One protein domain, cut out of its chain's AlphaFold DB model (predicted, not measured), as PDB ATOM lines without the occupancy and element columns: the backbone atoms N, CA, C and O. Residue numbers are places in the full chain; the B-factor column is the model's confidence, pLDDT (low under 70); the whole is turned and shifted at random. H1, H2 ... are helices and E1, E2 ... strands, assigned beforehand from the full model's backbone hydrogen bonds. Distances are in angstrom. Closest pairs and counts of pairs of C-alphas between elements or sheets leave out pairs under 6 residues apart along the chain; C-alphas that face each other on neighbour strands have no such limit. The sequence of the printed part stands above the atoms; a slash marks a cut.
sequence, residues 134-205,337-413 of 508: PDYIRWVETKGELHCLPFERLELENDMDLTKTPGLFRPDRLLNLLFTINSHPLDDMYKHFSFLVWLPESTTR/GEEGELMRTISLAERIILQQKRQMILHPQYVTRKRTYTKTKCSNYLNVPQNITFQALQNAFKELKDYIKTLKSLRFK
ATOM      1  N   PRO A 134     339.275 247.460 399.067       76.88
ATOM      2  CA  PRO A 134     337.925 246.985 399.362       76.88
ATOM      3  C   PRO A 134     337.723 246.440 400.789       76.88
ATOM      4  O   PRO A 134     338.336 245.438 401.127       76.88
ATOM      5  N   ASP A 135     336.847 247.033 401.609       77.94
ATOM      6  CA  ASP A 135     336.320 246.462 402.868       77.94
ATOM      7  C   ASP A 135     335.146 245.485 402.625       77.94
ATOM      8  O   ASP A 135     333.963 245.833 402.726       77.94
ATOM      9  N   TYR A 136     335.456 244.249 402.232       79.81
ATOM     10  CA  TYR A 136     334.448 243.247 401.868       79.81
ATOM     11  C   TYR A 136     333.570 242.824 403.043       79.81
ATOM     12  O   TYR A 136     332.388 242.539 402.849       79.81
ATOM     13  N   ILE A 137     334.127 242.780 404.254       77.31
ATOM     14  CA  ILE A 137     333.374 242.381 405.446       77.31
ATOM     15  C   ILE A 137     332.322 243.437 405.779       77.31
ATOM     16  O   ILE A 137     331.144 243.099 405.894       77.31
ATOM     17  N   ARG A 138     332.697 244.720 405.811       73.62
ATOM     18  CA  ARG A 138     331.734 245.813 405.997       73.62
ATOM     19  C   ARG A 138     330.692 245.837 404.887       73.62
ATOM     20  O   ARG A 138     329.519 246.093 405.160       73.62
ATOM     21  N   TRP A 139     331.086 245.557 403.645       75.56
ATOM     22  CA  TRP A 139     330.153 245.510 402.519       75.56
ATOM     23  C   TRP A 139     329.052 244.456 402.723       75.56
ATOM     24  O   TRP A 139     327.876 244.735 402.476       75.56
ATOM     25  N   VAL A 140     329.421 243.285 403.257       73.06
ATOM     26  CA  VAL A 140     328.492 242.219 403.673       73.06
ATOM     27  C   VAL A 140     327.616 242.667 404.844       73.06
ATOM     28  O   VAL A 140     326.392 242.579 404.760       73.06
ATOM     29  N   GLU A 141     328.210 243.180 405.925       71.75
ATOM     30  CA  GLU A 141     327.478 243.565 407.145       71.75
ATOM     31  C   GLU A 141     326.445 244.665 406.901       71.75
ATOM     32  O   GLU A 141     325.331 244.635 407.424       71.75
ATOM     33  N   THR A 142     326.807 245.632 406.066       67.25
ATOM     34  CA  THR A 142     325.955 246.769 405.709       67.25
ATOM     35  C   THR A 142     325.005 246.465 404.552       67.25
ATOM     36  O   THR A 142     324.243 247.341 404.141       67.25
ATOM     37  N   LYS A 143     325.033 245.232 404.025       65.75
ATOM     38  CA  LYS A 143     324.223 244.772 402.890       65.75
ATOM     39  C   LYS A 143     324.337 245.667 401.652       65.75
ATOM     40  O   LYS A 143     323.339 245.868 400.959       65.75
ATOM     41  N   GLY A 144     325.525 246.203 401.379       59.81
ATOM     42  CA  GLY A 144     325.738 247.034 400.196       59.81
ATOM     43  C   GLY A 144     326.359 248.411 400.436       59.81
ATOM     44  O   GLY A 144     326.471 249.175 399.484       59.81
ATOM     45  N   GLU A 145     326.785 248.797 401.641       63.25
ATOM     46  CA  GLU A 145     327.553 250.044 401.757       63.25
ATOM     47  C   GLU A 145     329.015 249.817 401.361       63.25
ATOM     48  O   GLU A 145     329.719 248.990 401.935       63.25
ATOM     49  N   LEU A 146     329.478 250.584 400.374       62.44
ATOM     50  CA  LEU A 146     330.854 250.535 399.886       62.44
ATOM     51  C   LEU A 146     331.759 251.384 400.794       62.44
ATOM     52  O   LEU A 146     331.648 252.615 400.836       62.44
ATOM     53  N   HIS A 147     332.672 250.722 401.504       63.62
ATOM     54  CA  HIS A 147     333.650 251.337 402.410       63.62
ATOM     55  C   HIS A 147     335.055 250.902 402.025       63.62
ATOM     56  O   HIS A 147     335.265 249.741 401.725       63.62
ATOM     57  N   CYS A 148     336.040 251.789 402.042       66.69
ATOM     58  CA  CYS A 148     337.425 251.359 401.861       66.69
ATOM     59  C   CYS A 148     338.183 251.356 403.187       66.69
ATOM     60  O   CYS A 148     337.960 252.216 404.048       66.69
ATOM     61  N   LEU A 149     339.105 250.402 403.323       61.75
ATOM     62  CA  LEU A 149     340.096 250.422 404.388       61.75
ATOM     63  C   LEU A 149     341.314 251.240 403.934       61.75
ATOM     64  O   LEU A 149     341.774 251.066 402.796       61.75
ATOM     65  N   PRO A 150     341.850 252.127 404.798       56.91
ATOM     66  CA  PRO A 150     343.200 252.644 404.616       56.91
ATOM     67  C   PRO A 150     344.172 251.466 404.585       56.91
ATOM     68  O   PRO A 150     344.021 250.531 405.372       56.91
ATOM     69  N   PHE A 151     345.166 251.516 403.703       55.84
ATOM     70  CA  PHE A 151     346.170 250.460 403.581       55.84
ATOM     71  C   PHE A 151     346.846 250.152 404.921       55.84
ATOM     72  O   PHE A 151     347.007 248.994 405.283       55.84
ATOM     73  N   GLU A 152     347.130 251.188 405.713       54.56
ATOM     74  CA  GLU A 152     347.807 251.084 407.010       54.56
ATOM     75  C   GLU A 152     346.971 250.385 408.091       54.56
ATOM     76  O   GLU A 152     347.465 250.130 409.185       54.56
ATOM     77  N   ARG A 153     345.688 250.119 407.825       58.88
ATOM     78  CA  ARG A 153     344.796 249.402 408.745       58.88
ATOM     79  C   ARG A 153     344.709 247.913 408.450       58.88
ATOM     80  O   ARG A 153     344.228 247.179 409.308       58.88
ATOM     81  N   LEU A 154     345.151 247.471 407.275       62.81
ATOM     82  CA  LEU A 154     345.207 246.056 406.955       62.81
ATOM     83  C   LEU A 154     346.586 245.537 407.375       62.81
ATOM     84  O   LEU A 154     347.559 245.697 406.649       62.81
ATOM     85  N   GLU A 155     346.677 244.911 408.548       62.69
ATOM     86  CA  GLU A 155     347.822 244.055 408.886       62.69
ATOM     87  C   GLU A 155     347.900 242.936 407.844       62.69
ATOM     88  O   GLU A 155     347.089 242.008 407.850       62.69
ATOM     89  N   LEU A 156     348.809 243.069 406.888       63.47
ATOM     90  CA  LEU A 156     349.028 242.081 405.844       63.47
ATOM     91  C   LEU A 156     349.988 241.008 406.363       63.47
ATOM     92  O   LEU A 156     350.945 241.307 407.072       63.47
ATOM     93  N   GLU A 157     349.739 239.750 406.001       61.84
ATOM     94  CA  GLU A 157     350.750 238.700 406.143       61.84
ATOM     95  C   GLU A 157     351.979 239.078 405.291       61.84
ATOM     96  O   GLU A 157     351.824 239.677 404.225       61.84
ATOM     97  N   ASN A 158     353.189 238.730 405.742       56.94
ATOM     98  CA  ASN A 158     354.463 239.138 405.119       56.94
ATOM     99  C   ASN A 158     354.600 238.781 403.622       56.94
ATOM    100  O   ASN A 158     355.470 239.312 402.939       56.94
ATOM    101  N   ASP A 159     353.774 237.873 403.103       57.53
ATOM    102  CA  ASP A 159     353.750 237.440 401.704       57.53
ATOM    103  C   ASP A 159     352.651 238.126 400.855       57.53
ATOM    104  O   ASP A 159     352.594 237.922 399.641       57.53
ATOM    105  N   MET A 160     351.786 238.956 401.453       63.19
ATOM    106  CA  MET A 160     350.807 239.796 400.750       63.19
ATOM    107  C   MET A 160     351.391 241.171 400.436       63.19
ATOM    108  O   MET A 160     350.962 242.192 400.972       63.19
ATOM    109  N   ASP A 161     352.363 241.209 399.531       63.56
ATOM    110  CA  ASP A 161     352.955 242.471 399.103       63.56
ATOM    111  C   ASP A 161     352.056 243.208 398.090       63.56
ATOM    112  O   ASP A 161     352.233 243.158 396.870       63.56
ATOM    113  N   LEU A 162     351.051 243.897 398.627       61.94
ATOM    114  CA  LEU A 162     350.117 244.736 397.877       61.94
ATOM    115  C   LEU A 162     350.776 245.991 397.276       61.94
ATOM    116  O   LEU A 162     350.160 246.659 396.446       61.94
ATOM    117  N   THR A 163     352.017 246.310 397.661       55.59
ATOM    118  CA  THR A 163     352.738 247.507 397.200       55.59
ATOM    119  C   THR A 163     353.216 247.390 395.751       55.59
ATOM    120  O   THR A 163     353.340 248.391 395.050       55.59
ATOM    121  N   LYS A 164     353.388 246.157 395.257       56.78
ATOM    122  CA  LYS A 164     353.912 245.865 393.913       56.78
ATOM    123  C   LYS A 164     352.901 246.005 392.779       56.78
ATOM    124  O   LYS A 164     353.282 245.941 391.615       56.78
ATOM    125  N   THR A 165     351.606 246.140 393.079       58.16
ATOM    126  CA  THR A 165     350.562 246.264 392.044       58.16
ATOM    127  C   THR A 165     349.686 247.491 392.294       58.16
ATOM    128  O   THR A 165     348.583 247.385 392.827       58.16
ATOM    129  N   PRO A 166     350.142 248.681 391.888       54.94
ATOM    130  CA  PRO A 166     349.385 249.907 392.074       54.94
ATOM    131  C   PRO A 166     348.079 249.875 391.290       54.94
ATOM    132  O   PRO A 166     348.044 249.513 390.116       54.94
ATOM    133  N   GLY A 167     346.980 250.291 391.906       63.25
ATOM    134  CA  GLY A 167     345.684 250.317 391.237       63.25
ATOM    135  C   GLY A 167     345.032 248.937 391.115       63.25
ATOM    136  O   GLY A 167     344.089 248.803 390.344       63.25
ATOM    137  N   LEU A 168     345.499 247.927 391.857       71.50
ATOM    138  CA  LEU A 168     345.022 246.541 391.829       71.50
ATOM    139  C   LEU A 168     343.490 246.422 391.864       71.50
ATOM    140  O   LEU A 168     342.902 245.779 391.003       71.50
ATOM    141  N   PHE A 169     342.838 247.091 392.820       75.38
ATOM    142  CA  PHE A 169     341.372 247.087 392.964       75.38
ATOM    143  C   PHE A 169     340.679 248.297 392.336       75.38
ATOM    144  O   PHE A 169     339.599 248.707 392.766       75.38
ATOM    145  N   ARG A 170     341.302 248.930 391.339       76.00
ATOM    146  CA  ARG A 170     340.642 250.033 390.644       76.00
ATOM    147  C   ARG A 170     339.526 249.499 389.752       76.00
ATOM    148  O   ARG A 170     339.809 248.656 388.898       76.00
ATOM    149  N   PRO A 171     338.288 250.017 389.884       79.69
ATOM    150  CA  PRO A 171     337.176 249.505 389.098       79.69
ATOM    151  C   PRO A 171     337.418 249.617 387.594       79.69
ATOM    152  O   PRO A 171     337.178 248.665 386.869       79.69
ATOM    153  N   ASP A 172     337.970 250.733 387.118       76.81
ATOM    154  CA  ASP A 172     338.250 250.942 385.697       76.81
ATOM    155  C   ASP A 172     339.336 249.999 385.160       76.81
ATOM    156  O   ASP A 172     339.205 249.497 384.046       76.81
ATOM    157  N   ARG A 173     340.378 249.701 385.948       81.75
ATOM    158  CA  ARG A 173     341.406 248.717 385.572       81.75
ATOM    159  C   ARG A 173     340.799 247.324 385.450       81.75
ATOM    160  O   ARG A 173     340.981 246.671 384.429       81.75
ATOM    161  N   LEU A 174     340.059 246.885 386.468       85.94
ATOM    162  CA  LEU A 174     339.468 245.549 386.488       85.94
ATOM    163  C   LEU A 174     338.385 245.377 385.426       85.94
ATOM    164  O   LEU A 174     338.340 244.341 384.772       85.94
ATOM    165  N   LEU A 175     337.559 246.398 385.201       89.31
ATOM    166  CA  LEU A 175     336.578 246.398 384.121       89.31
ATOM    167  C   LEU A 175     337.251 246.347 382.743       89.31
ATOM    168  O   LEU A 175     336.818 245.568 381.902       89.31
ATOM    169  N   ASN A 176     338.330 247.109 382.512       88.31
ATOM    170  CA  ASN A 176     339.107 247.013 381.269       88.31
ATOM    171  C   ASN A 176     339.716 245.613 381.088       88.31
ATOM    172  O   ASN A 176     339.718 245.092 379.973       88.31
ATOM    173  N   LEU A 177     340.219 245.003 382.165       88.94
ATOM    174  CA  LEU A 177     340.806 243.663 382.138       88.94
ATOM    175  C   LEU A 177     339.755 242.603 381.789       88.94
ATOM    176  O   LEU A 177     339.956 241.801 380.879       88.94
ATOM    177  N   LEU A 178     338.602 242.652 382.462       92.06
ATOM    178  CA  LEU A 178     337.458 241.783 382.194       92.06
ATOM    179  C   LEU A 178     336.961 241.944 380.754       92.06
ATOM    180  O   LEU A 178     336.824 240.948 380.049       92.06
ATOM    181  N   PHE A 179     336.778 243.187 380.298       91.00
ATOM    182  CA  PHE A 179     336.373 243.502 378.927       91.00
ATOM    183  C   PHE A 179     337.379 242.987 377.890       91.00
ATOM    184  O   PHE A 179     336.994 242.533 376.816       91.00
ATOM    185  N   THR A 180     338.675 243.044 378.207       89.38
ATOM    186  CA  THR A 180     339.739 242.568 377.314       89.38
ATOM    187  C   THR A 180     339.693 241.056 377.131       89.38
ATOM    188  O   THR A 180     339.836 240.566 376.014       89.38
ATOM    189  N   ILE A 181     339.455 240.320 378.219       87.50
ATOM    190  CA  ILE A 181     339.353 238.857 378.201       87.50
ATOM    191  C   ILE A 181     338.061 238.408 377.511       87.50
ATOM    192  O   ILE A 181     338.075 237.441 376.744       87.50
ATOM    193  N   ASN A 182     336.948 239.091 377.792       88.12
ATOM    194  CA  ASN A 182     335.691 238.905 377.085       88.12
ATOM    195  C   ASN A 182     334.838 240.183 377.098       88.12
ATOM    196  O   ASN A 182     334.359 240.609 378.148       88.12
ATOM    197  N   SER A 183     334.585 240.750 375.918       86.62
ATOM    198  CA  SER A 183     333.755 241.950 375.770       86.62
ATOM    199  C   SER A 183     332.254 241.661 375.784       86.62
ATOM    200  O   SER A 183     331.484 242.599 375.960       86.62
ATOM    201  N   HIS A 184     331.839 240.397 375.641       84.56
ATOM    202  CA  HIS A 184     330.439 239.955 375.636       84.56
ATOM    203  C   HIS A 184     330.248 238.852 376.689       84.56
ATOM    204  O   HIS A 184     330.180 237.666 376.365       84.56
ATOM    205  N   PRO A 185     330.284 239.201 377.983       86.31
ATOM    206  CA  PRO A 185     330.059 238.232 379.044       86.31
ATOM    207  C   PRO A 185     328.596 237.774 379.077       86.31
ATOM    208  O   PRO A 185     327.697 238.518 378.687       86.31
ATOM    209  N   LEU A 186     328.370 236.567 379.603       85.75
ATOM    210  CA  LEU A 186     327.025 236.061 379.876       85.75
ATOM    211  C   LEU A 186     326.315 236.967 380.892       85.75
ATOM    212  O   LEU A 186     326.949 237.549 381.779       85.75
ATOM    213  N   ASP A 187     324.993 237.074 380.777       84.62
ATOM    214  CA  ASP A 187     324.203 238.005 381.587       84.62
ATOM    215  C   ASP A 187     324.321 237.756 383.096       84.62
ATOM    216  O   ASP A 187     324.298 238.698 383.890       84.62
ATOM    217  N   ASP A 188     324.492 236.505 383.504       85.62
ATOM    218  CA  ASP A 188     324.674 236.106 384.894       85.62
ATOM    219  C   ASP A 188     326.063 236.450 385.456       85.62
ATOM    220  O   ASP A 188     326.237 236.457 386.676       85.62
ATOM    221  N   MET A 189     327.039 236.791 384.609       88.25
ATOM    222  CA  MET A 189     328.401 237.127 385.031       88.25
ATOM    223  C   MET A 189     328.553 238.564 385.517       88.25
ATOM    224  O   MET A 189     329.440 238.835 386.331       88.25
ATOM    225  N   TYR A 190     327.677 239.484 385.104       87.88
ATOM    226  CA  TYR A 190     327.753 240.883 385.532       87.88
ATOM    227  C   TYR A 190     327.653 241.038 387.049       87.88
ATOM    228  O   TYR A 190     328.387 241.842 387.627       87.88
ATOM    229  N   LYS A 191     326.829 240.220 387.716       85.50
ATOM    230  CA  LYS A 191     326.740 240.207 389.183       85.50
ATOM    231  C   LYS A 191     328.091 239.855 389.818       85.50
ATOM    232  O   LYS A 191     328.512 240.493 390.780       85.50
ATOM    233  N   HIS A 192     328.834 238.915 389.238       88.19
ATOM    234  CA  HIS A 192     330.149 238.505 389.724       88.19
ATOM    235  C   HIS A 192     331.221 239.557 389.466       88.19
ATOM    236  O   HIS A 192     332.025 239.854 390.350       88.19
ATOM    237  N   PHE A 193     331.205 240.172 388.282       89.44
ATOM    238  CA  PHE A 193     332.085 241.297 387.973       89.44
ATOM    239  C   PHE A 193     331.849 242.443 388.946       89.44
ATOM    240  O   PHE A 193     332.811 242.974 389.491       89.44
ATOM    241  N   SER A 194     330.582 242.751 389.238       83.25
ATOM    242  CA  SER A 194     330.188 243.779 390.202       83.25
ATOM    243  C   SER A 194     330.800 243.534 391.592       83.25
ATOM    244  O   SER A 194     331.328 244.469 392.200       83.25
ATOM    245  N   PHE A 195     330.855 242.270 392.049       82.88
ATOM    246  CA  PHE A 195     331.505 241.886 393.308       82.88
ATOM    247  C   PHE A 195     333.018 242.084 393.300       82.88
ATOM    248  O   PHE A 195     333.579 242.491 394.313       82.88
ATOM    249  N   LEU A 196     333.690 241.816 392.181       85.75
ATOM    250  CA  LEU A 196     335.138 241.999 392.083       85.75
ATOM    251  C   LEU A 196     335.530 243.479 391.969       85.75
ATOM    252  O   LEU A 196     336.494 243.915 392.592       85.75
ATOM    253  N   VAL A 197     334.793 244.251 391.165       82.19
ATOM    254  CA  VAL A 197     335.127 245.655 390.857       82.19
ATOM    255  C   VAL A 197     334.499 246.654 391.817       82.19
ATOM    256  O   VAL A 197     334.790 247.847 391.721       82.19
ATOM    257  N   TRP A 198     333.655 246.186 392.739       77.44
ATOM    258  CA  TRP A 198     333.057 247.023 393.773       77.44
ATOM    259  C   TRP A 198     332.182 248.152 393.216       77.44
ATOM    260  O   TRP A 198     332.271 249.316 393.618       77.44
ATOM    261  N   LEU A 199     331.328 247.800 392.255       76.25
ATOM    262  CA  LEU A 199     330.359 248.703 391.639       76.25
ATOM    263  C   LEU A 199     328.969 248.062 391.617       76.25
ATOM    264  O   LEU A 199     328.863 246.842 391.709       76.25
ATOM    265  N   PRO A 200     327.894 248.857 391.481       74.94
ATOM    266  CA  PRO A 200     326.576 248.331 391.145       74.94
ATOM    267  C   PRO A 200     326.605 247.551 389.827       74.94
ATOM    268  O   PRO A 200     327.268 247.973 388.877       74.94
ATOM    269  N   GLU A 201     325.823 246.475 389.739       82.50
ATOM    270  CA  GLU A 201     325.720 245.665 388.517       82.50
ATOM    271  C   GLU A 201     325.286 246.505 387.307       82.50
ATOM    272  O   GLU A 201     325.840 246.348 386.221       82.50
ATOM    273  N   SER A 202     324.360 247.452 387.496       79.38
ATOM    274  CA  SER A 202     323.928 248.368 386.435       79.38
ATOM    275  C   SER A 202     325.092 249.196 385.893       79.38
ATOM    276  O   SER A 202     325.284 249.262 384.689       79.38
ATOM    277  N   THR A 203     325.939 249.741 386.768       80.38
ATOM    278  CA  THR A 203     327.126 250.510 386.367       80.38
ATOM    279  C   THR A 203     328.161 249.633 385.664       80.38
ATOM    280  O   THR A 203     328.808 250.079 384.720       80.38
ATOM    281  N   THR A 204     328.322 248.379 386.097       85.75
ATOM    282  CA  THR A 204     329.164 247.400 385.398       85.75
ATOM    283  C   THR A 204     328.632 247.137 383.985       85.75
ATOM    284  O   THR A 204     329.416 247.157 383.040       85.75
ATOM    285  N   ARG A 205     327.318 246.942 383.816       89.88
ATOM    286  CA  ARG A 205     326.686 246.745 382.499       89.88
ATOM    287  C   ARG A 205     326.829 247.975 381.606       89.88
ATOM    288  O   ARG A 205     327.266 247.843 380.466       89.88
ATOM    289  N   GLY A 337     348.339 236.785 379.744       84.75
ATOM    290  CA  GLY A 337     348.809 237.767 380.722       84.75
ATOM    291  C   GLY A 337     347.645 238.372 381.503       84.75
ATOM    292  O   GLY A 337     347.657 238.374 382.733       84.75
ATOM    293  N   GLU A 338     346.610 238.796 380.782       86.88
ATOM    294  CA  GLU A 338     345.403 239.406 381.327       86.88
ATOM    295  C   GLU A 338     344.626 238.433 382.227       86.88
ATOM    296  O   GLU A 338     344.243 238.775 383.347       86.88
ATOM    297  N   GLU A 339     344.453 237.185 381.783       85.12
ATOM    298  CA  GLU A 339     343.868 236.102 382.580       85.12
ATOM    299  C   GLU A 339     344.667 235.855 383.864       85.12
ATOM    300  O   GLU A 339     344.090 235.715 384.943       85.12
ATOM    301  N   GLY A 340     345.998 235.795 383.758       85.62
ATOM    302  CA  GLY A 340     346.884 235.572 384.896       85.62
ATOM    303  C   GLY A 340     346.830 236.714 385.909       85.62
ATOM    304  O   GLY A 340     346.824 236.478 387.116       85.62
ATOM    305  N   GLU A 341     346.750 237.959 385.441       85.06
ATOM    306  CA  GLU A 341     346.518 239.123 386.292       85.06
ATOM    307  C   GLU A 341     345.166 239.045 387.003       85.06
ATOM    308  O   GLU A 341     345.115 239.180 388.224       85.06
ATOM    309  N   LEU A 342     344.088 238.738 386.279       88.75
ATOM    310  CA  LEU A 342     342.753 238.647 386.863       88.75
ATOM    311  C   LEU A 342     342.672 237.538 387.923       88.75
ATOM    312  O   LEU A 342     342.156 237.760 389.020       88.75
ATOM    313  N   MET A 343     343.242 236.365 387.639       89.62
ATOM    314  CA  MET A 343     343.315 235.242 388.581       89.62
ATOM    315  C   MET A 343     344.106 235.594 389.847       89.62
ATOM    316  O   MET A 343     343.700 235.212 390.952       89.62
ATOM    317  N   ARG A 344     345.212 236.340 389.708       86.62
ATOM    318  CA  ARG A 344     345.978 236.858 390.852       86.62
ATOM    319  C   ARG A 344     345.138 237.822 391.681       86.62
ATOM    320  O   ARG A 344     345.064 237.643 392.893       86.62
ATOM    321  N   THR A 345     344.446 238.770 391.049       86.75
ATOM    322  CA  THR A 345     343.602 239.739 391.761       86.75
ATOM    323  C   THR A 345     342.453 239.073 392.513       86.75
ATOM    324  O   THR A 345     342.216 239.414 393.669       86.75
ATOM    325  N   ILE A 346     341.768 238.091 391.913       90.19
ATOM    326  CA  ILE A 346     340.689 237.356 392.594       90.19
ATOM    327  C   ILE A 346     341.241 236.595 393.807       90.19
ATOM    328  O   ILE A 346     340.665 236.646 394.891       90.19
ATOM    329  N   SER A 347     342.380 235.914 393.651       88.44
ATOM    330  CA  SER A 347     343.006 235.171 394.756       88.44
ATOM    331  C   SER A 347     343.433 236.104 395.893       88.44
ATOM    332  O   SER A 347     343.297 235.779 397.068       88.44
ATOM    333  N   LEU A 348     343.908 237.296 395.550       85.81
ATOM    334  CA  LEU A 348     344.290 238.316 396.515       85.81
ATOM    335  C   LEU A 348     343.078 238.927 397.224       85.81
ATOM    336  O   LEU A 348     343.128 239.137 398.434       85.81
ATOM    337  N   ALA A 349     341.967 239.130 396.511       86.62
ATOM    338  CA  ALA A 349     340.697 239.528 397.110       86.62
ATOM    339  C   ALA A 349     340.246 238.516 398.173       86.62
ATOM    340  O   ALA A 349     339.943 238.911 399.292       86.62
ATOM    341  N   GLU A 350     340.274 237.213 397.872       87.00
ATOM    342  CA  GLU A 350     339.932 236.161 398.844       87.00
ATOM    343  C   GLU A 350     340.792 236.234 400.112       87.00
ATOM    344  O   GLU A 350     340.261 236.163 401.223       87.00
ATOM    345  N   ARG A 351     342.110 236.419 399.958       85.56
ATOM    346  CA  ARG A 351     343.035 236.565 401.091       85.56
ATOM    347  C   ARG A 351     342.732 237.806 401.928       85.56
ATOM    348  O   ARG A 351     342.700 237.719 403.154       85.56
ATOM    349  N   ILE A 352     342.442 238.935 401.279       83.25
ATOM    350  CA  ILE A 352     342.044 240.177 401.952       83.25
ATOM    351  C   ILE A 352     340.774 239.961 402.775       83.25
ATOM    352  O   ILE A 352     340.732 240.381 403.929       83.25
ATOM    353  N   ILE A 353     339.766 239.263 402.239       83.81
ATOM    354  CA  ILE A 353     338.534 238.985 402.993       83.81
ATOM    355  C   ILE A 353     338.840 238.156 404.249       83.81
ATOM    356  O   ILE A 353     338.329 238.454 405.331       83.81
ATOM    357  N   LEU A 354     339.674 237.117 404.127       83.00
ATOM    358  CA  LEU A 354     340.074 236.294 405.274       83.00
ATOM    359  C   LEU A 354     340.773 237.133 406.349       83.00
ATOM    360  O   LEU A 354     340.494 236.961 407.537       83.00
ATOM    361  N   GLN A 355     341.630 238.063 405.934       81.00
ATOM    362  CA  GLN A 355     342.360 238.919 406.856       81.00
ATOM    363  C   GLN A 355     341.462 239.961 407.529       81.00
ATOM    364  O   GLN A 355     341.510 240.112 408.750       81.00
ATOM    365  N   GLN A 356     340.559 240.592 406.779       81.12
ATOM    366  CA  GLN A 356     339.544 241.495 407.331       81.12
ATOM    367  C   GLN A 356     338.657 240.792 408.357       81.12
ATOM    368  O   GLN A 356     338.343 241.357 409.402       81.12
ATOM    369  N   LYS A 357     338.294 239.528 408.107       79.06
ATOM    370  CA  LYS A 357     337.520 238.727 409.058       79.06
ATOM    371  C   LYS A 357     338.283 238.509 410.363       79.06
ATOM    372  O   LYS A 357     337.705 238.672 411.434       79.06
ATOM    373  N   ARG A 358     339.568 238.145 410.286       76.06
ATOM    374  CA  ARG A 358     340.425 237.976 411.473       76.06
ATOM    375  C   ARG A 358     340.533 239.282 412.259       76.06
ATOM    376  O   ARG A 358     340.313 239.278 413.463       76.06
ATOM    377  N   GLN A 359     340.786 240.395 411.578       72.56
ATOM    378  CA  GLN A 359     340.905 241.707 412.214       72.56
ATOM    379  C   GLN A 359     339.607 242.178 412.856       72.56
ATOM    380  O   GLN A 359     339.644 242.683 413.969       72.56
ATOM    381  N   MET A 360     338.454 241.968 412.219       69.38
ATOM    382  CA  MET A 360     337.166 242.321 412.816       69.38
ATOM    383  C   MET A 360     336.876 241.521 414.094       69.38
ATOM    384  O   MET A 360     336.315 242.068 415.041       69.38
ATOM    385  N   ILE A 361     337.279 240.244 414.138       60.00
ATOM    386  CA  ILE A 361     337.171 239.407 415.344       60.00
ATOM    387  C   ILE A 361     338.063 239.953 416.470       60.00
ATOM    388  O   ILE A 361     337.659 239.930 417.630       60.00
ATOM    389  N   LEU A 362     339.260 240.445 416.138       52.00
ATOM    390  CA  LEU A 362     340.243 240.934 417.110       52.00
ATOM    391  C   LEU A 362     339.982 242.388 417.557       52.00
ATOM    392  O   LEU A 362     340.208 242.726 418.718       52.00
ATOM    393  N   HIS A 363     339.467 243.238 416.664       57.25
ATOM    394  CA  HIS A 363     339.276 244.677 416.860       57.25
ATOM    395  C   HIS A 363     337.949 245.162 416.236       57.25
ATOM    396  O   HIS A 363     337.939 245.710 415.134       57.25
ATOM    397  N   PRO A 364     336.807 245.032 416.939       53.81
ATOM    398  CA  PRO A 364     335.481 245.351 416.393       53.81
ATOM    399  C   PRO A 364     335.224 246.850 416.125       53.81
ATOM    400  O   PRO A 364     334.163 247.211 415.618       53.81
ATOM    401  N   GLN A 365     336.163 247.744 416.453       52.53
ATOM    402  CA  GLN A 365     336.053 249.187 416.219       52.53
ATOM    403  C   GLN A 365     337.175 249.673 415.294       52.53
ATOM    404  O   GLN A 365     338.283 249.956 415.743       52.53
ATOM    405  N   TYR A 366     336.882 249.824 414.003       51.47
ATOM    406  CA  TYR A 366     337.769 250.495 413.051       51.47
ATOM    407  C   TYR A 366     337.050 251.654 412.352       51.47
ATOM    408  O   TYR A 366     335.867 251.588 412.015       51.47
ATOM    409  N   VAL A 367     337.779 252.759 412.172       44.09
ATOM    410  CA  VAL A 367     337.297 253.960 411.480       44.09
ATOM    411  C   VAL A 367     337.323 253.689 409.978       44.09
ATOM    412  O   VAL A 367     338.396 253.596 409.385       44.09
ATOM    413  N   THR A 368     336.148 253.567 409.360       48.75
ATOM    414  CA  THR A 368     336.003 253.385 407.908       48.75
ATOM    415  C   THR A 368     335.780 254.720 407.199       48.75
ATOM    416  O   THR A 368     335.295 255.691 407.790       48.75
ATOM    417  N   ARG A 369     336.120 254.789 405.906       44.16
ATOM    418  CA  ARG A 369     335.752 255.920 405.039       44.16
ATOM    419  C   ARG A 369     334.637 255.481 404.089       44.16
ATOM    420  O   ARG A 369     334.828 254.583 403.270       44.16
ATOM    421  N   LYS A 370     333.470 256.124 404.194       44.78
ATOM    422  CA  LYS A 370     332.316 255.870 403.318       44.78
ATOM    423  C   LYS A 370     332.584 256.428 401.921       44.78
ATOM    424  O   LYS A 370     332.913 257.606 401.783       44.78
ATOM    425  N   ARG A 371     332.395 255.612 400.881       41.69
ATOM    426  CA  ARG A 371     332.487 256.059 399.485       41.69
ATOM    427  C   ARG A 371     331.131 256.603 399.031       41.69
ATOM    428  O   ARG A 371     330.110 255.933 399.155       41.69
ATOM    429  N   THR A 372     331.111 257.806 398.464       37.44
ATOM    430  CA  THR A 372     329.945 258.342 397.739       37.44
ATOM    431  C   THR A 372     330.364 258.699 396.326       37.44
ATOM    432  O   THR A 372     331.235 259.548 396.142       37.44
ATOM    433  N   TYR A 373     329.744 258.065 395.332       41.53
ATOM    434  CA  TYR A 373     329.907 258.449 393.932       41.53
ATOM    435  C   TYR A 373     329.201 259.784 393.686       41.53
ATOM    436  O   TYR A 373     328.135 260.053 394.250       41.53
ATOM    437  N   THR A 374     329.786 260.633 392.846       33.38
ATOM    438  CA  THR A 374     329.099 261.806 392.307       33.38
ATOM    439  C   THR A 374     327.846 261.329 391.584       33.38
ATOM    440  O   THR A 374     327.935 260.666 390.556       33.38
ATOM    441  N   LYS A 375     326.668 261.653 392.133       33.66
ATOM    442  CA  LYS A 375     325.390 261.467 391.441       33.66
ATOM    443  C   LYS A 375     325.445 262.266 390.139       33.66
ATOM    444  O   LYS A 375     325.322 263.491 390.162       33.66
ATOM    445  N   THR A 376     325.629 261.606 389.002       31.39
ATOM    446  CA  THR A 376     325.169 262.164 387.730       31.39
ATOM    447  C   THR A 376     323.657 262.357 387.840       31.39
ATOM    448  O   THR A 376     322.972 261.589 388.515       31.39
ATOM    449  N   LYS A 377     323.116 263.411 387.216       32.00
ATOM    450  CA  LYS A 377     321.693 263.811 387.310       32.00
ATOM    451  C   LYS A 377     320.683 262.715 386.895       32.00
ATOM    452  O   LYS A 377     319.487 262.921 387.059       32.00
ATOM    453  N   CYS A 378     321.156 261.553 386.440       26.42
ATOM    454  CA  CYS A 378     320.381 260.351 386.161       26.42
ATOM    455  C   CYS A 378     320.875 259.161 387.008       26.42
ATOM    456  O   CYS A 378     321.629 258.332 386.519       26.42
ATOM    457  N   SER A 379     320.482 259.059 388.279       28.66
ATOM    458  CA  SER A 379     320.258 257.758 388.947       28.66
ATOM    459  C   SER A 379     319.690 257.977 390.350       28.66
ATOM    460  O   SER A 379     320.395 258.288 391.308       28.66
ATOM    461  N   ASN A 380     318.377 257.793 390.491       26.33
ATOM    462  CA  ASN A 380     317.727 257.716 391.805       26.33
ATOM    463  C   ASN A 380     317.808 256.314 392.432       26.33
ATOM    464  O   ASN A 380     317.225 256.093 393.485       26.33
ATOM    465  N   TYR A 381     318.571 255.389 391.845       32.94
ATOM    466  CA  TYR A 381     318.736 254.034 392.361       32.94
ATOM    467  C   TYR A 381     320.191 253.592 392.191       32.94
ATOM    468  O   TYR A 381     320.572 253.023 391.173       32.94
ATOM    469  N   LEU A 382     321.023 253.854 393.204       36.38
ATOM    470  CA  LEU A 382     322.216 253.039 393.436       36.38
ATOM    471  C   LEU A 382     321.707 251.673 393.911       36.38
ATOM    472  O   LEU A 382     321.639 251.419 395.111       36.38
ATOM    473  N   ASN A 383     321.287 250.815 392.980       41.59
ATOM    474  CA  ASN A 383     321.017 249.409 393.270       41.59
ATOM    475  C   ASN A 383     322.366 248.710 393.468       41.59
ATOM    476  O   ASN A 383     322.852 247.985 392.603       41.59
ATOM    477  N   VAL A 384     323.018 248.992 394.599       47.88
ATOM    478  CA  VAL A 384     324.124 248.157 395.071       47.88
ATOM    479  C   VAL A 384     323.562 246.750 395.279       47.88
ATOM    480  O   VAL A 384     322.416 246.659 395.727       47.88
ATOM    481  N   PRO A 385     324.301 245.667 394.968       50.75
ATOM    482  CA  PRO A 385     323.850 244.321 395.291       50.75
ATOM    483  C   PRO A 385     323.346 244.263 396.742       50.75
ATOM    484  O   PRO A 385     324.098 244.515 397.682       50.75
ATOM    485  N   GLN A 386     322.047 244.016 396.919       49.78
ATOM    486  CA  GLN A 386     321.415 243.912 398.234       49.78
ATOM    487  C   GLN A 386     321.471 242.451 398.696       49.78
ATOM    488  O   GLN A 386     321.410 241.536 397.878       49.78
ATOM    489  N   ASN A 387     321.561 242.227 400.011       52.97
ATOM    490  CA  ASN A 387     321.656 240.893 400.634       52.97
ATOM    491  C   ASN A 387     322.942 240.110 400.300       52.97
ATOM    492  O   ASN A 387     322.918 238.896 400.100       52.97
ATOM    493  N   ILE A 388     324.084 240.801 400.279       63.59
ATOM    494  CA  ILE A 388     325.399 240.173 400.108       63.59
ATOM    495  C   ILE A 388     325.722 239.341 401.351       63.59
ATOM    496  O   ILE A 388     325.719 239.856 402.466       63.59
ATOM    497  N   THR A 389     326.018 238.057 401.160       71.19
ATOM    498  CA  THR A 389     326.553 237.179 402.209       71.19
ATOM    499  C   THR A 389     327.999 236.814 401.892       71.19
ATOM    500  O   THR A 389     328.422 236.835 400.737       71.19
ATOM    501  N   PHE A 390     328.763 236.419 402.910       74.25
ATOM    502  CA  PHE A 390     330.124 235.915 402.710       74.25
ATOM    503  C   PHE A 390     330.156 234.692 401.777       74.25
ATOM    504  O   PHE A 390     331.010 234.609 400.897       74.25
ATOM    505  N   GLN A 391     329.180 233.788 401.910       79.00
ATOM    506  CA  GLN A 391     329.045 232.641 401.014       79.00
ATOM    507  C   GLN A 391     328.802 233.083 399.565       79.00
ATOM    508  O   GLN A 391     329.394 232.518 398.650       79.00
ATOM    509  N   ALA A 392     327.975 234.112 399.351       76.56
ATOM    510  CA  ALA A 392     327.737 234.661 398.021       76.56
ATOM    511  C   ALA A 392     329.013 235.260 397.405       76.56
ATOM    512  O   ALA A 392     329.265 235.034 396.226       76.56
ATOM    513  N   LEU A 393     329.853 235.949 398.190       78.69
ATOM    514  CA  LEU A 393     331.146 236.465 397.714       78.69
ATOM    515  C   LEU A 393     332.120 235.342 397.332       78.69
ATOM    516  O   LEU A 393     332.741 235.398 396.272       78.69
ATOM    517  N   GLN A 394     332.244 234.307 398.165       81.19
ATOM    518  CA  GLN A 394     333.112 233.165 397.857       81.19
ATOM    519  C   GLN A 394     332.634 232.403 396.618       81.19
ATOM    520  O   GLN A 394     333.444 232.044 395.763       81.19
ATOM    521  N   ASN A 395     331.321 232.195 396.497       84.94
ATOM    522  CA  ASN A 395     330.728 231.580 395.313       84.94
ATOM    523  C   ASN A 395     330.992 232.439 394.072       84.94
ATOM    524  O   ASN A 395     331.457 231.907 393.071       84.94
ATOM    525  N   ALA A 396     330.824 233.761 394.168       84.69
ATOM    526  CA  ALA A 396     331.097 234.676 393.068       84.69
ATOM    527  C   ALA A 396     332.543 234.579 392.566       84.69
ATOM    528  O   ALA A 396     332.784 234.504 391.364       84.69
ATOM    529  N   PHE A 397     333.522 234.547 393.470       89.44
ATOM    530  CA  PHE A 397     334.933 234.430 393.094       89.44
ATOM    531  C   PHE A 397     335.284 233.063 392.512       89.44
ATOM    532  O   PHE A 397     336.071 232.984 391.565       89.44
ATOM    533  N   LYS A 398     334.667 231.992 393.018       90.75
ATOM    534  CA  LYS A 398     334.776 230.663 392.418       90.75
ATOM    535  C   LYS A 398     334.206 230.650 390.997       90.75
ATOM    536  O   LYS A 398     334.903 230.223 390.078       90.75
ATOM    537  N   GLU A 399     332.998 231.176 390.812       90.75
ATOM    538  CA  GLU A 399     332.328 231.271 389.512       90.75
ATOM    539  C   GLU A 399     333.154 232.103 388.519       90.75
ATOM    540  O   GLU A 399     333.329 231.684 387.379       90.75
ATOM    541  N   LEU A 400     333.789 233.200 388.952       91.25
ATOM    542  CA  LEU A 400     334.724 233.959 388.107       91.25
ATOM    543  C   LEU A 400     335.940 233.147 387.673       91.25
ATOM    544  O   LEU A 400     336.314 233.177 386.501       91.25
ATOM    545  N   LYS A 401     336.580 232.428 388.599       93.31
ATOM    546  CA  LYS A 401     337.748 231.599 388.271       93.31
ATOM    547  C   LYS A 401     337.383 230.504 387.276       93.31
ATOM    548  O   LYS A 401     338.135 230.255 386.335       93.31
ATOM    549  N   ASP A 402     336.246 229.849 387.479       92.50
ATOM    550  CA  ASP A 402     335.784 228.775 386.603       92.50
ATOM    551  C   ASP A 402     335.344 229.317 385.237       92.50
ATOM    552  O   ASP A 402     335.675 228.728 384.205       92.50
ATOM    553  N   TYR A 403     334.735 230.502 385.205       91.94
ATOM    554  CA  TYR A 403     334.447 231.236 383.978       91.94
ATOM    555  C   TYR A 403     335.720 231.540 383.169       91.94
ATOM    556  O   TYR A 403     335.799 231.202 381.989       91.94
ATOM    557  N   ILE A 404     336.768 232.083 383.803       90.50
ATOM    558  CA  ILE A 404     338.051 232.387 383.141       90.50
ATOM    559  C   ILE A 404     338.697 231.115 382.565       90.50
ATOM    560  O   ILE A 404     339.150 231.108 381.418       90.50
ATOM    561  N   LYS A 405     338.707 230.012 383.328       90.94
ATOM    562  CA  LYS A 405     339.218 228.712 382.848       90.94
ATOM    563  C   LYS A 405     338.412 228.178 381.665       90.94
ATOM    564  O   LYS A 405     338.990 227.610 380.735       90.94
ATOM    565  N   THR A 406     337.092 228.357 381.692       90.56
ATOM    566  CA  THR A 406     336.193 227.934 380.614       90.56
ATOM    567  C   THR A 406     336.502 228.701 379.335       90.56
ATOM    568  O   THR A 406     336.747 228.076 378.307       90.56
ATOM    569  N   LEU A 407     336.631 230.030 379.409       87.12
ATOM    570  CA  LEU A 407     337.024 230.862 378.266       87.12
ATOM    571  C   LEU A 407     338.359 230.418 377.651       87.12
ATOM    572  O   LEU A 407     338.489 230.326 376.428       87.12
ATOM    573  N   LYS A 408     339.353 230.099 378.488       85.88
ATOM    574  CA  LYS A 408     340.649 229.588 378.021       85.88
ATOM    575  C   LYS A 408     340.513 228.235 377.315       85.88
ATOM    576  O   LYS A 408     341.127 228.019 376.272       85.88
ATOM    577  N   SER A 409     339.691 227.345 377.867       85.69
ATOM    578  CA  SER A 409     339.434 226.013 377.306       85.69
ATOM    579  C   SER A 409     338.692 226.089 375.968       85.69
ATOM    580  O   SER A 409     339.028 225.353 375.045       85.69
ATOM    581  N   LEU A 410     337.733 227.009 375.831       85.62
ATOM    582  CA  LEU A 410     337.034 227.274 374.570       85.62
ATOM    583  C   LEU A 410     338.002 227.780 373.493       85.62
ATOM    584  O   LEU A 410     338.025 227.246 372.386       85.62
ATOM    585  N   ARG A 411     338.887 228.729 373.834       85.69
ATOM    586  CA  ARG A 411     339.946 229.193 372.916       85.69
ATOM    587  C   ARG A 411     340.891 228.073 372.485       85.69
ATOM    588  O   ARG A 411     341.336 228.065 371.341       85.69
ATOM    589  N   PHE A 412     341.210 227.149 373.389       80.56
ATOM    590  CA  PHE A 412     342.037 225.989 373.068       80.56
ATOM    591  C   PHE A 412     341.347 225.083 372.038       80.56
ATOM    592  O   PHE A 412     341.921 224.839 370.979       80.56
ATOM    593  N   LYS A 413     340.094 224.682 372.301       83.19
ATOM    594  CA  LYS A 413     339.291 223.847 371.389       83.19
ATOM    595  C   LYS A 413     339.142 224.478 370.005       83.19
ATOM    596  O   LYS A 413     339.398 223.820 369.005       83.19
TER     597      LYS A 413
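What this domain is: This is residues 134 to 205 and 337 to 413 of the 508 residues of an uncharacterized protein of Paramuricea clavata (UniProt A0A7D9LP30). Two long helices, H5 and H6, lie side by side and run opposite ways, overlapping along only part of their lengths; the hairpin of H2 and H3 packs across one side of the pair, with small H4 on H3 and H1 packed farther along H5. A long loop after H5 swings far out, and its residues 374 to 380 stick out. The printed part has 149 residues with six named helices and one named strand, in the order H1, E1, H2, H3, H4, H5, H6, and is mostly helix. It is compact, with a radius of gyration of the C-alphas of 15.7 A and spans of 51 by 44 by 28 A.

How they stand to each other: Begin at H5, residues 337 to 362. Its residues 339 to 350 touch residues 394 to 404 of H6, residues 390 to 413, in a helical hairpin at a shallow tilt of 13 degrees; the closest C-alphas, of Ile 346 and Phe 397, are 6.5 A apart. H2, residues 171 to 181, touches H5 at residues 338 to 342, closest at C-alphas 177 and 338, 6.3 A. H3, residues 189 to 197, touches H6 at a steep tilt of 65 degrees, C-alphas 192 and 396 being closest at 5.2 A. In each helix, H4 and H1 included, with residues 201 to 205 and 136 to 141, every O i to N i+4 pair is within hydrogen-bond range. H4 touches H3, closest at C-alphas 194 and 201, 5.1 A. H1 touches H5, closest at C-alphas 136 and 353, 6.0 A.

Where its parts are: Find C-alpha 337 at (348.809, 237.767, 380.722); from there H5 runs 37.5 A to C-alpha 362. H6 runs 34.8 A to C-alpha 413 at (339.291, 223.847, 371.389). H2 measures 15.4 A and H3 12.3 A. E1, residues 147 to 149, pairs with no named strand, but residues 147 to 148 pair antiparallel with residues 369 to 370.

The domain as a whole: The C-alphas of Gln 365 and Lys 413 are farthest apart, 51.6 A. Residues 206 to 336 are not printed, and C-alphas 205 and 337 are 23.9 A apart across that cut. The links E1 to H2 and H5 to H6 are long. Look at residues 142 to 167 and 360 to 388 for pLDDT under 70.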